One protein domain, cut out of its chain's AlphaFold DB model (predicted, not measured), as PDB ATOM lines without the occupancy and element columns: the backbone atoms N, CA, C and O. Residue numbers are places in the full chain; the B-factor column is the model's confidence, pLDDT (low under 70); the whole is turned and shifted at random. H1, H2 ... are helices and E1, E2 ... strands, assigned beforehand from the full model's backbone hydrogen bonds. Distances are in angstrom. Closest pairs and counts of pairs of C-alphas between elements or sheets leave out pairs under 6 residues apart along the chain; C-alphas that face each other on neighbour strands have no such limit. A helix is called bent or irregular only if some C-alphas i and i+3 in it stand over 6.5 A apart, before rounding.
ATOM      1  N   SER A  61     118.463 151.003 187.269       96.19
ATOM      2  CA  SER A  61     118.481 150.158 188.472       96.19
ATOM      3  C   SER A  61     117.255 149.240 188.551       96.19
ATOM      4  O   SER A  61     116.138 149.685 188.322       96.19
ATOM      5  N   LYS A  62     117.440 147.976 188.954       95.31
ATOM      6  CA  LYS A  62     116.357 146.972 189.068       95.31
ATOM      7  C   LYS A  62     115.312 147.293 190.134       95.31
ATOM      8  O   LYS A  62     114.199 146.778 190.051       95.31
ATOM      9  N   ASP A  63     115.688 148.128 191.095       94.19
ATOM     10  CA  ASP A  63     114.834 148.573 192.198       94.19
ATOM     11  C   ASP A  63     114.117 149.902 191.882       94.19
ATOM     12  O   ASP A  63     113.418 150.444 192.735       94.19
ATOM     13  N   SER A  64     114.322 150.462 190.682       95.38
ATOM     14  CA  SER A  64     113.783 151.765 190.283       95.38
ATOM     15  C   SER A  64     112.356 151.660 189.740       95.38
ATOM     16  O   SER A  64     111.953 150.637 189.167       95.38
ATOM     17  N   ALA A  65     111.581 152.736 189.878       94.44
ATOM     18  CA  ALA A  65     110.223 152.800 189.354       94.44
ATOM     19  C   ALA A  65     110.194 152.642 187.827       94.44
ATOM     20  O   ALA A  65     109.334 151.931 187.298       94.44
ATOM     21  N   MET A  66     111.171 153.219 187.117       94.38
ATOM     22  CA  MET A  66     111.306 153.062 185.664       94.38
ATOM     23  C   MET A  66     111.487 151.596 185.258       94.38
ATOM     24  O   MET A  66     110.820 151.120 184.336       94.38
ATOM     25  N   TYR A  67     112.336 150.853 185.973       94.44
ATOM     26  CA  TYR A  67     112.559 149.436 185.692       94.44
ATOM     27  C   TYR A  67     111.293 148.613 185.926       94.44
ATOM     28  O   TYR A  67     110.934 147.741 185.133       94.44
ATOM     29  N   HIS A  68     110.583 148.891 187.016       91.06
ATOM     30  CA  HIS A  68     109.311 148.247 187.320       91.06
ATOM     31  C   HIS A  68     108.209 148.579 186.317       91.06
ATOM     32  O   HIS A  68     107.407 147.700 186.006       91.06
ATOM     33  N   PHE A  69     108.178 149.792 185.777       90.06
ATOM     34  CA  PHE A  69     107.215 150.172 184.753       90.06
ATOM     35  C   PHE A  69     107.505 149.478 183.417       90.06
ATOM     36  O   PHE A  69     106.703 148.664 182.958       90.06
ATOM     37  N   TYR A  70     108.674 149.719 182.819       89.44
ATOM     38  CA  TYR A  70     108.959 149.267 181.453       89.44
ATOM     39  C   TYR A  70     109.204 147.760 181.323       89.44
ATOM     40  O   TYR A  70     109.009 147.218 180.242       89.44
ATOM     41  N   GLN A  71     109.539 147.037 182.400       88.00
ATOM     42  CA  GLN A  71     109.561 145.566 182.334       88.00
ATOM     43  C   GLN A  71     108.153 144.952 182.227       88.00
ATOM     44  O   GLN A  71     108.024 143.766 181.928       88.00
ATOM     45  N   ASN A  72     107.109 145.741 182.508       81.94
ATOM     46  CA  ASN A  72     105.715 145.310 182.496       81.94
ATOM     47  C   ASN A  72     104.873 146.032 181.434       81.94
ATOM     48  O   ASN A  72     103.757 145.587 181.197       81.94
ATOM     49  N   ALA A  73     105.359 147.105 180.804       76.12
ATOM     50  CA  ALA A  73     104.573 147.942 179.898       76.12
ATOM     51  C   ALA A  73     104.966 147.769 178.429       76.12
ATOM     52  O   ALA A  73     106.134 147.881 178.066       76.12
ATOM     53  N   PHE A  74     103.972 147.478 177.588       67.75
ATOM     54  CA  PHE A  74     104.127 147.400 176.141       67.75
ATOM     55  C   PHE A  74     104.499 148.762 175.551       67.75
ATOM     56  O   PHE A  74     104.083 149.802 176.056       67.75
ATOM     57  N   ASP A  75     105.247 148.735 174.449       63.31
ATOM     58  CA  ASP A  75     106.088 149.839 173.979       63.31
ATOM     59  C   ASP A  75     105.370 151.035 173.320       63.31
ATOM     60  O   ASP A  75     105.965 151.825 172.600       63.31
ATOM     61  N   TYR A  76     104.081 151.187 173.605       58.59
ATOM     62  CA  TYR A  76     103.349 152.443 173.490       58.59
ATOM     63  C   TYR A  76     102.361 152.469 174.654       58.59
ATOM     64  O   TYR A  76     101.259 151.920 174.520       58.59
ATOM     65  N   PRO A  77     102.731 153.031 175.817       56.09
ATOM     66  CA  PRO A  77     101.754 153.213 176.874       56.09
ATOM     67  C   PRO A  77     100.629 154.103 176.327       56.09
ATOM     68  O   PRO A  77     100.857 154.944 175.453       56.09
ATOM     69  N   LYS A  78      99.386 153.882 176.766       57.09
ATOM     70  CA  LYS A  78      98.257 154.677 176.260       57.09
ATOM     71  C   LYS A  78      98.546 156.150 176.534       57.09
ATOM     72  O   LYS A  78      98.649 156.527 177.694       57.09
ATOM     73  N   LEU A  79      98.689 156.946 175.479       55.97
ATOM     74  CA  LEU A  79      98.951 158.377 175.590       55.97
ATOM     75  C   LEU A  79      97.778 159.043 176.318       55.97
ATOM     76  O   LEU A  79      96.617 158.837 175.956       55.97
ATOM     77  N   PHE A  86     107.938 158.569 175.844       86.69
ATOM     78  CA  PHE A  86     108.592 157.602 174.980       86.69
ATOM     79  C   PHE A  86     108.342 156.156 175.401       86.69
ATOM     80  O   PHE A  86     108.337 155.802 176.584       86.69
ATOM     81  N   GLY A  87     108.196 155.298 174.394       85.44
ATOM     82  CA  GLY A  87     108.426 153.869 174.557       85.44
ATOM     83  C   GLY A  87     109.896 153.588 174.886       85.44
ATOM     84  O   GLY A  87     110.794 154.372 174.578       85.44
ATOM     85  N   LEU A  88     110.164 152.435 175.482       87.31
ATOM     86  CA  LEU A  88     111.502 151.913 175.713       87.31
ATOM     87  C   LEU A  88     112.317 151.751 174.403       87.31
ATOM     88  O   LEU A  88     113.538 151.899 174.460       87.31
ATOM     89  N   SER A  89     111.703 151.531 173.227       85.31
ATOM     90  CA  SER A  89     112.406 151.617 171.920       85.31
ATOM     91  C   SER A  89     112.924 153.003 171.609       85.31
ATOM     92  O   SER A  89     114.104 153.145 171.301       85.31
ATOM     93  N   GLN A  90     112.087 154.020 171.770       86.69
ATOM     94  CA  GLN A  90     112.486 155.406 171.546       86.69
ATOM     95  C   GLN A  90     113.588 155.822 172.528       86.69
ATOM     96  O   GLN A  90     114.621 156.320 172.100       86.69
ATOM     97  N   ILE A  91     113.445 155.490 173.818       91.62
ATOM     98  CA  ILE A  91     114.477 155.756 174.839       91.62
ATOM     99  C   ILE A  91     115.806 155.081 174.475       91.62
ATOM    100  O   ILE A  91     116.879 155.660 174.649       91.62
ATOM    101  N   ARG A  92     115.758 153.838 173.980       91.38
ATOM    102  CA  ARG A  92     116.954 153.109 173.544       91.38
ATOM    103  C   ARG A  92     117.604 153.764 172.330       91.38
ATOM    104  O   ARG A  92     118.833 153.856 172.303       91.38
ATOM    105  N   ASP A  93     116.810 154.151 171.344       89.25
ATOM    106  CA  ASP A  93     117.302 154.760 170.114       89.25
ATOM    107  C   ASP A  93     117.934 156.129 170.408       89.25
ATOM    108  O   ASP A  93     119.050 156.386 169.954       89.25
ATOM    109  N   ASP A  94     117.320 156.932 171.282       89.69
ATOM    110  CA  ASP A  94     117.910 158.174 171.789       89.69
ATOM    111  C   ASP A  94     119.205 157.927 172.566       89.69
ATOM    112  O   ASP A  94     120.205 158.606 172.350       89.69
ATOM    113  N   TYR A  95     119.253 156.913 173.435       91.25
ATOM    114  CA  TYR A  95     120.459 156.594 174.209       91.25
ATOM    115  C   TYR A  95     121.691 156.301 173.331       91.25
ATOM    116  O   TYR A  95     122.826 156.554 173.751       91.25
ATOM    117  N   ILE A  96     121.495 155.754 172.128       90.75
ATOM    118  CA  ILE A  96     122.586 155.466 171.185       90.75
ATOM    119  C   ILE A  96     122.814 156.577 170.155       90.75
ATOM    120  O   ILE A  96     123.773 156.474 169.380       90.75
ATOM    121  N   ASP A  97     121.978 157.617 170.133       88.25
ATOM    122  CA  ASP A  97     122.087 158.693 169.157       88.25
ATOM    123  C   ASP A  97     123.393 159.491 169.376       88.25
ATOM    124  O   ASP A  97     123.674 159.982 170.480       88.25
ATOM    125  N   PRO A  98     124.247 159.631 168.341       84.25
ATOM    126  CA  PRO A  98     125.487 160.392 168.440       84.25
ATOM    127  C   PRO A  98     125.292 161.883 168.756       84.25
ATOM    128  O   PRO A  98     126.256 162.503 169.218       84.25
ATOM    129  N   PHE A  99     124.104 162.453 168.531       82.94
ATOM    130  CA  PHE A  99     123.759 163.837 168.852       82.94
ATOM    131  C   PHE A  99     124.063 164.168 170.315       82.94
ATOM    132  O   PHE A  99     124.834 165.090 170.590       82.94
ATOM    133  N   TRP A 100     123.569 163.347 171.249       80.50
ATOM    134  CA  TRP A 100     123.752 163.562 172.688       80.50
ATOM    135  C   TRP A 100     125.225 163.601 173.074       80.50
ATOM    136  O   TRP A 100     125.663 164.500 173.793       80.50
ATOM    137  N   LYS A 101     126.008 162.675 172.510       78.31
ATOM    138  CA  LYS A 101     127.451 162.579 172.740       78.31
ATOM    139  C   LYS A 101     128.220 163.792 172.214       78.31
ATOM    140  O   LYS A 101     129.240 164.161 172.801       78.31
ATOM    141  N   GLY A 102     127.788 164.338 171.079       79.62
ATOM    142  CA  GLY A 102     128.428 165.468 170.411       79.62
ATOM    143  C   GLY A 102     128.161 166.794 171.117       79.62
ATOM    144  O   GLY A 102     129.110 167.493 171.462       79.62
ATOM    145  N   GLU A 103     126.888 167.100 171.359       79.94
ATOM    146  CA  GLU A 103     126.444 168.412 171.847       79.94
ATOM    147  C   GLU A 103     126.534 168.540 173.374       79.94
ATOM    148  O   GLU A 103     126.965 169.569 173.894       79.94
ATOM    149  N   PHE A 104     126.199 167.477 174.112       82.19
ATOM    150  CA  PHE A 104     126.049 167.526 175.573       82.19
ATOM    151  C   PHE A 104     127.035 166.614 176.316       82.19
ATOM    152  O   PHE A 104     126.898 166.349 177.513       82.19
ATOM    153  N   GLY A 105     128.072 166.141 175.618       82.69
ATOM    154  CA  GLY A 105     129.014 165.171 176.160       82.69
ATOM    155  C   GLY A 105     128.317 163.853 176.496       82.69
ATOM    156  O   GLY A 105     127.366 163.457 175.845       82.69
ATOM    157  N   ARG A 106     128.782 163.124 177.513       83.88
ATOM    158  CA  ARG A 106     128.201 161.807 177.834       83.88
ATOM    159  C   ARG A 106     126.967 161.884 178.746       83.88
ATOM    160  O   ARG A 106     126.964 161.233 179.795       83.88
ATOM    161  N   LEU A 107     125.979 162.709 178.379       88.62
ATOM    162  CA  LEU A 107     124.727 162.908 179.127       88.62
ATOM    163  C   LEU A 107     124.001 161.575 179.371       88.62
ATOM    164  O   LEU A 107     123.556 161.312 180.490       88.62
ATOM    165  N   GLU A 108     124.008 160.696 178.363       88.06
ATOM    166  CA  GLU A 108     123.346 159.387 178.357       88.06
ATOM    167  C   GLU A 108     123.819 158.474 179.496       88.06
ATOM    168  O   GLU A 108     123.129 157.550 179.930       88.06
ATOM    169  N   LYS A 109     125.026 158.719 180.027       90.00
ATOM    170  CA  LYS A 109     125.550 157.955 181.163       90.00
ATOM    171  C   LYS A 109     124.718 158.114 182.420       90.00
ATOM    172  O   LYS A 109     124.680 157.162 183.196       90.00
ATOM    173  N   ARG A 110     124.110 159.281 182.620       93.44
ATOM    174  CA  ARG A 110     123.340 159.593 183.824       93.44
ATOM    175  C   ARG A 110     121.863 159.749 183.517       93.44
ATOM    176  O   ARG A 110     121.057 159.149 184.215       93.44
ATOM    177  N   TYR A 111     121.534 160.479 182.459       95.50
ATOM    178  CA  TYR A 111     120.155 160.799 182.133       95.50
ATOM    179  C   TYR A 111     119.664 160.037 180.902       95.50
ATOM    180  O   TYR A 111     120.448 159.734 180.004       95.50
ATOM    181  N   LEU A 112     118.369 159.739 180.869       95.56
ATOM    182  CA  LEU A 112     117.653 159.230 179.699       95.56
ATOM    183  C   LEU A 112     116.594 160.256 179.292       95.56
ATOM    184  O   LEU A 112     115.858 160.725 180.157       95.56
ATOM    185  N   LEU A 113     116.504 160.588 178.004       93.62
ATOM    186  CA  LEU A 113     115.374 161.350 177.472       93.62
ATOM    187  C   LEU A 113     114.143 160.439 177.455       93.62
ATOM    188  O   LEU A 113     114.217 159.325 176.938       93.62
ATOM    189  N   ILE A 114     113.039 160.887 178.053       93.00
ATOM    190  CA  ILE A 114     111.821 160.074 178.213       93.00
ATOM    191  C   ILE A 114     110.567 160.719 177.614       93.00
ATOM    192  O   ILE A 114     109.488 160.134 177.696       93.00
ATOM    193  N   SER A 115     110.684 161.900 177.009       89.62
ATOM    194  CA  SER A 115     109.582 162.564 176.316       89.62
ATOM    195  C   SER A 115     110.043 163.242 175.035       89.62
ATOM    196  O   SER A 115     111.231 163.500 174.845       89.62
ATOM    197  N   SER A 116     109.071 163.574 174.186       80.69
ATOM    198  CA  SER A 116     109.310 164.276 172.929       80.69
ATOM    199  C   SER A 116     110.121 165.570 173.100       80.69
ATOM    200  O   SER A 116     109.857 166.328 174.036       80.69
ATOM    201  N   PRO A 117     111.043 165.861 172.160       69.56
ATOM    202  CA  PRO A 117     111.665 167.170 171.987       69.56
ATOM    203  C   PRO A 117     110.757 168.171 171.251       69.56
ATOM    204  O   PRO A 117     111.179 169.283 170.942       69.56
ATOM    205  N   GLU A 118     109.550 167.760 170.848       65.19
ATOM    206  CA  GLU A 118     108.610 168.617 170.124       65.19
ATOM    207  C   GLU A 118     107.995 169.643 171.083       65.19
ATOM    208  O   GLU A 118     106.982 169.404 171.725       65.19
ATOM    209  N   GLY A 119     108.658 170.792 171.172       64.62
ATOM    210  CA  GLY A 119     108.421 171.817 172.184       64.62
ATOM    211  C   GLY A 119     109.758 172.130 172.839       64.62
ATOM    212  O   GLY A 119     110.582 171.244 173.023       64.62
ATOM    213  N   GLU A 120     110.033 173.388 173.168       81.31
ATOM    214  CA  GLU A 120     111.327 173.815 173.730       81.31
ATOM    215  C   GLU A 120     111.612 173.245 175.139       81.31
ATOM    216  O   GLU A 120     112.519 173.732 175.806       81.31
ATOM    217  N   HIS A 121     110.907 172.187 175.558       87.94
ATOM    218  CA  HIS A 121     110.961 171.519 176.849       87.94
ATOM    219  C   HIS A 121     110.916 169.989 176.693       87.94
ATOM    220  O   HIS A 121     110.180 169.463 175.857       87.94
ATOM    221  N   SER A 122     111.670 169.255 177.513       91.81
ATOM    222  CA  SER A 122     111.624 167.786 177.550       91.81
ATOM    223  C   SER A 122     111.921 167.221 178.939       91.81
ATOM    224  O   SER A 122     112.612 167.844 179.743       91.81
ATOM    225  N   PHE A 123     111.447 166.005 179.206       93.88
ATOM    226  CA  PHE A 123     111.671 165.299 180.463       93.88
ATOM    227  C   PHE A 123     112.861 164.342 180.383       93.88
ATOM    228  O   PHE A 123     112.968 163.508 179.479       93.88
ATOM    229  N   PHE A 124     113.719 164.417 181.397       95.44
ATOM    230  CA  PHE A 124     114.898 163.576 181.561       95.44
ATOM    231  C   PHE A 124     114.817 162.774 182.857       95.44
ATOM    232  O   PHE A 124     114.642 163.334 183.940       95.44
ATOM    233  N   TYR A 125     114.998 161.462 182.749       97.38
ATOM    234  CA  TYR A 125     115.088 160.537 183.874       97.38
ATOM    235  C   TYR A 125     116.535 160.399 184.364       97.38
ATOM    236  O   TYR A 125     117.418 160.104 183.561       97.38
ATOM    237  N   ASP A 126     116.789 160.562 185.664       97.19
ATOM    238  CA  ASP A 126     118.100 160.341 186.293       97.19
ATOM    239  C   ASP A 126     118.237 158.895 186.793       97.19
ATOM    240  O   ASP A 126     117.606 158.481 187.770       97.19
ATOM    241  N   LYS A 127     119.135 158.129 186.169       96.81
ATOM    242  CA  LYS A 127     119.375 156.717 186.503       96.81
ATOM    243  C   LYS A 127     119.931 156.494 187.907       96.81
ATOM    244  O   LYS A 127     119.804 155.385 188.423       96.81
ATOM    245  N   GLU A 128     120.569 157.498 188.507       95.62
ATOM    246  CA  GLU A 128     121.160 157.373 189.844       95.62
ATOM    247  C   GLU A 128     120.130 157.569 190.957       95.62
ATOM    248  O   GLU A 128     120.277 156.994 192.036       95.62
ATOM    249  N   THR A 129     119.108 158.388 190.709       96.38
ATOM    250  CA  THR A 129     118.172 158.844 191.745       96.38
ATOM    251  C   THR A 129     116.727 158.430 191.499       96.38
ATOM    252  O   THR A 129     115.905 158.637 192.383       96.38
ATOM    253  N   ASP A 130     116.425 157.843 190.336       97.38
ATOM    254  CA  ASP A 130     115.071 157.509 189.867       97.38
ATOM    255  C   ASP A 130     114.174 158.745 189.645       97.38
ATOM    256  O   ASP A 130     112.989 158.606 189.363       97.38
ATOM    257  N   SER A 131     114.728 159.956 189.746       97.50
ATOM    258  CA  SER A 131     113.997 161.221 189.633       97.50
ATOM    259  C   SER A 131     113.819 161.679 188.181       97.50
ATOM    260  O   SER A 131     114.516 161.212 187.277       97.50
ATOM    261  N   VAL A 132     112.892 162.614 187.950       97.00
ATOM    262  CA  VAL A 132     112.631 163.196 186.623       97.00
ATOM    263  C   VAL A 132     112.727 164.718 186.689       97.00
ATOM    264  O   VAL A 132     112.203 165.350 187.608       97.00
ATOM    265  N   SER A 133     113.410 165.307 185.707       96.12
ATOM    266  CA  SER A 133     113.550 166.757 185.538       96.12
ATOM    267  C   SER A 133     112.954 167.183 184.203       96.12
ATOM    268  O   SER A 133     113.311 166.601 183.179       96.12
ATOM    269  N   GLY A 134     112.088 168.192 184.212       93.94
ATOM    270  CA  GLY A 134     111.742 168.947 183.015       93.94
ATOM    271  C   GLY A 134     112.861 169.934 182.696       93.94
ATOM    272  O   GLY A 134     113.451 170.539 183.599       93.94
ATOM    273  N   VAL A 135     113.236 170.033 181.426       93.31
ATOM    274  CA  VAL A 135     114.387 170.824 180.989       93.31
ATOM    275  C   VAL A 135     114.062 171.533 179.688       93.31
ATOM    276  O   VAL A 135     113.766 170.888 178.683       93.31
ATOM    277  N   ASP A 136     114.179 172.858 179.711       92.31
ATOM    278  CA  ASP A 136     114.161 173.659 178.495       92.31
ATOM    279  C   ASP A 136     115.478 173.473 177.727       92.31
ATOM    280  O   ASP A 136     116.550 173.342 178.326       92.31
ATOM    281  N   TRP A 137     115.436 173.486 176.394       86.62
ATOM    282  CA  TRP A 137     116.623 173.191 175.571       86.62
ATOM    283  C   TRP A 137     117.775 174.178 175.810       86.62
ATOM    284  O   TRP A 137     118.945 173.782 175.805       86.62
ATOM    285  N   ASP A 138     117.449 175.439 176.100       90.12
ATOM    286  CA  ASP A 138     118.424 176.478 176.455       90.12
ATOM    287  C   ASP A 138     119.111 176.214 177.815       90.12
ATOM    288  O   ASP A 138     120.243 176.653 178.045       90.12
ATOM    289  N   ASP A 139     118.485 175.418 178.688       92.38
ATOM    290  CA  ASP A 139     118.963 175.076 180.031       92.38
ATOM    291  C   ASP A 139     119.678 173.713 180.103       92.38
ATOM    292  O   ASP A 139     120.148 173.298 181.168       92.38
ATOM    293  N   MET A 140     119.877 173.027 178.972       91.06
ATOM    294  CA  MET A 140     120.567 171.728 178.919       91.06
ATOM    295  C   MET A 140     121.960 171.746 179.565       91.06
ATOM    296  O   MET A 140     122.384 170.777 180.203       91.06
ATOM    297  N   SER A 141     122.681 172.866 179.462       90.75
ATOM    298  CA  SER A 141     123.988 173.026 180.115       90.75
ATOM    299  C   SER A 141     123.901 172.987 181.651       90.75
ATOM    300  O   SER A 141     124.825 172.496 182.309       90.75
ATOM    301  N   LEU A 142     122.783 173.436 182.230       93.00
ATOM    302  CA  LEU A 142     122.512 173.378 183.667       93.00
ATOM    303  C   LEU A 142     122.191 171.948 184.115       93.00
ATOM    304  O   LEU A 142     122.625 171.548 185.198       93.00
ATOM    305  N   LEU A 143     121.493 171.162 183.284       93.50
ATOM    306  CA  LEU A 143     121.263 169.734 183.537       93.50
ATOM    307  C   LEU A 143     122.595 168.970 183.563       93.50
ATOM    308  O   LEU A 143     122.892 168.268 184.532       93.50
ATOM    309  N   VAL A 144     123.436 169.168 182.539       89.25
ATOM    310  CA  VAL A 144     124.781 168.565 182.453       89.25
ATOM    311  C   VAL A 144     125.648 168.974 183.648       89.25
ATOM    312  O   VAL A 144     126.397 168.159 184.187       89.25
ATOM    313  N   GLY A 145     125.526 170.227 184.095       90.00
ATOM    314  CA  GLY A 145     126.215 170.749 185.274       90.00
ATOM    315  C   GLY A 145     125.671 170.252 186.620       90.00
ATOM    316  O   GLY A 145     126.279 170.548 187.648       90.00
ATOM    317  N   GLY A 146     124.552 169.518 186.640       89.06
ATOM    318  CA  GLY A 146     123.899 169.045 187.865       89.06
ATOM    319  C   GLY A 146     123.248 170.159 188.691       89.06
ATOM    320  O   GLY A 146     123.165 170.050 189.913       89.06
ATOM    321  N   VAL A 147     122.849 171.256 188.041       92.56
ATOM    322  CA  VAL A 147     122.236 172.430 188.683       92.56
ATOM    323  C   VAL A 147     120.711 172.321 188.714       92.56
ATOM    324  O   VAL A 147     120.091 172.773 189.680       92.56
ATOM    325  N   ILE A 148     120.115 171.716 187.681       92.44
ATOM    326  CA  ILE A 148     118.671 171.476 187.614       92.44
ATOM    327  C   ILE A 148     118.253 170.562 188.764       92.44
ATOM    328  O   ILE A 148     118.900 169.554 189.056       92.44
ATOM    329  N   ARG A 149     117.176 170.952 189.448       93.38
ATOM    330  CA  ARG A 149     116.559 170.141 190.495       93.38
ATOM    331  C   ARG A 149     115.449 169.297 189.880       93.38
ATOM    332  O   ARG A 149     114.733 169.820 189.032       93.38
ATOM    333  N   PRO A 150     115.264 168.055 190.349       96.06
ATOM    334  CA  PRO A 150     114.182 167.222 189.862       96.06
ATOM    335  C   PRO A 150     112.824 167.836 190.201       96.06
ATOM    336  O   PRO A 150     112.601 168.291 191.329       96.06
ATOM    337  N   GLU A 151     111.925 167.806 189.223       95.62
ATOM    338  CA  GLU A 151     110.514 168.163 189.387       95.62
ATOM    339  C   GLU A 151     109.757 167.042 190.107       95.62
ATOM    340  O   GLU A 151     108.916 167.303 190.966       95.62
ATOM    341  N   PHE A 152     110.135 165.794 189.824       96.00
ATOM    342  CA  PHE A 152     109.537 164.583 190.379       96.00
ATOM    343  C   PHE A 152     110.605 163.768 191.106       96.00
ATOM    344  O   PHE A 152     111.688 163.547 190.562       96.00
ATOM    345  N   GLN A 153     110.332 163.322 192.337       96.44
ATOM    346  CA  GLN A 153     111.335 162.620 193.152       96.44
ATOM    347  C   GLN A 153     111.501 161.152 192.747       96.44
ATOM    348  O   GLN A 153     112.512 160.544 193.090       96.44
ATOM    349  N   SER A 154     110.537 160.600 192.011       95.88
ATOM    350  CA  SER A 154     110.597 159.269 191.418       95.88
ATOM    351  C   SER A 154     109.940 159.249 190.036       95.88
ATOM    352  O   SER A 154     109.119 160.114 189.709       95.88
ATOM    353  N   PHE A 155     110.229 158.224 189.237       95.12
ATOM    354  CA  PHE A 155     109.539 158.014 187.966       95.12
ATOM    355  C   PHE A 155     108.049 157.710 188.185       95.12
ATOM    356  O   PHE A 155     107.226 158.048 187.342       95.12
ATOM    357  N   TYR A 156     107.662 157.143 189.334       92.69
ATOM    358  CA  TYR A 156     106.246 156.980 189.664       92.69
ATOM    359  C   TYR A 156     105.542 158.302 189.939       92.69
ATOM    360  O   TYR A 156     104.427 158.463 189.457       92.69
ATOM    361  N   ASP A 157     106.183 159.252 190.621       92.75
ATOM    362  CA  ASP A 157     105.611 160.590 190.835       92.75
ATOM    363  C   ASP A 157     105.320 161.259 189.482       92.75
ATOM    364  O   ASP A 157     104.262 161.859 189.283       92.75
ATOM    365  N   PHE A 158     106.246 161.107 188.530       92.44
ATOM    366  CA  PHE A 158     106.075 161.577 187.158       92.44
ATOM    367  C   PHE A 158     104.897 160.885 186.458       92.44
ATOM    368  O   PHE A 158     104.037 161.564 185.904       92.44
ATOM    369  N   LEU A 159     104.803 159.550 186.513       89.12
ATOM    370  CA  LEU A 159     103.691 158.814 185.897       89.12
ATOM    371  C   LEU A 159     102.337 159.143 186.541       89.12
ATOM    372  O   LEU A 159     101.326 159.195 185.842       89.12
ATOM    373  N   GLU A 160     102.295 159.359 187.857       88.06
ATOM    374  CA  GLU A 160     101.083 159.778 188.557       88.06
ATOM    375  C   GLU A 160     100.626 161.165 188.121       88.06
ATOM    376  O   GLU A 160      99.427 161.367 187.963       88.06
ATOM    377  N   TRP A 161     101.551 162.099 187.898       88.25
ATOM    378  CA  TRP A 161     101.238 163.407 187.332       88.25
ATOM    379  C   TRP A 161     100.777 163.294 185.872       88.25
ATOM    380  O   TRP A 161      99.699 163.785 185.536       88.25
ATOM    381  N   TYR A 162     101.533 162.576 185.038       85.06
ATOM    382  CA  TYR A 162     101.280 162.428 183.602       85.06
ATOM    383  C   TYR A 162      99.918 161.771 183.319       85.06
ATOM    384  O   TYR A 162      99.137 162.243 182.496       85.06
ATOM    385  N   TYR A 163      99.574 160.716 184.065       81.44
ATOM    386  CA  TYR A 163      98.280 160.031 183.950       81.44
ATOM    387  C   TYR A 163      97.205 160.545 184.916       81.44
ATOM    388  O   TYR A 163      96.075 160.060 184.882       81.44
ATOM    389  N   GLY A 164      97.539 161.488 185.798       76.12
ATOM    390  CA  GLY A 164      96.653 161.979 186.857       76.12
ATOM    391  C   GLY A 164      95.700 163.086 186.428       76.12
ATOM    392  O   GLY A 164      94.763 163.391 187.168       76.12
ATOM    393  N   VAL A 165      95.909 163.684 185.254       60.50
ATOM    394  CA  VAL A 165      94.967 164.650 184.684       60.50
ATOM    395  C   VAL A 165      93.816 163.859 184.057       60.50
ATOM    396  O   VAL A 165      94.015 163.135 183.079       60.50
ATOM    397  N   GLU A 166      92.630 163.920 184.672       49.88
ATOM    398  CA  GLU A 166      91.416 163.298 184.128       49.88
ATOM    399  C   GLU A 166      91.187 163.759 182.670       49.88
ATOM    400  O   GLU A 166      91.377 164.947 182.393       49.88
ATOM    401  N   PRO A 167      90.807 162.856 181.743       46.59
ATOM    402  CA  PRO A 167      90.471 163.220 180.365       46.59
ATOM    403  C   PRO A 167      89.209 164.088 180.250       46.59
ATOM    404  O   PRO A 167      88.289 163.935 181.088       46.59
TER     405      PRO A 167
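Overview. This is residues 61 to 79 and 86 to 167 of the 167 residues of an uncharacterized protein of Alcanivorax sp. DP30 (UniProt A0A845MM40). A small three-stranded sheet lies in the middle, with short helices around it: H4 packs over E2, H2 passes by edge strand E1, and H1 and H5 meet at the end far from H3 and H4. The 101 printed residues hold five named helices and three named strands, in the order H1 H2 H3 E1 E2 E3 H4 H5, a mixed class. The sheet E1 E2 E3 is a meander, each strand the antiparallel neighbour of the one before. The whole is compact, with a radius of gyration of the C-alphas of 13.2 A, and spans 35 by 28 by 24 A.

Arrangement. H1, residues 65 to 70, touches H5, residues 155 to 162; their closest C-alphas, Ala 65 and Phe 155, are 5.4 A apart. H2, residues 88 to 96, only grazes the sheet; its closest C-alphas to E1, residues 111 to 113, are Ile 91 and Leu 113, 6.2 A. H3, residues 98 to 103, is not on the sheet. E1 and E2, residues 121 to 126, form a hairpin, with N 112 and O 125 at 2.9 A. E2 and E3, residues 132 to 136, form another, with N 124 and O 133 at 2.8 A. H4, residues 137 to 144, is on the sheet at a height of 8.2 A; it is irregular, C-alphas 138 and 141 being 7.5 A apart. H5 only grazes the sheet. Every O i to N i+4 pair is within hydrogen-bond range in H1, H2, H3 and H5, and 2 of 4 in H4.

Along the chain. H1 begins at C-alpha 65 (110.223, 152.800, 189.354). H2 is 12.5 A long, E2 16.3 A and E3 13.3 A. H5 ends at C-alpha 162 (101.280, 162.428, 183.602).

Size, cuts and confidence. Residues 80 to 85 are not printed; C-alphas 79 and 86 are 9.7 A apart. pLDDT is under 70 at residues 74 to 79, 117 to 119 and 165 to 167.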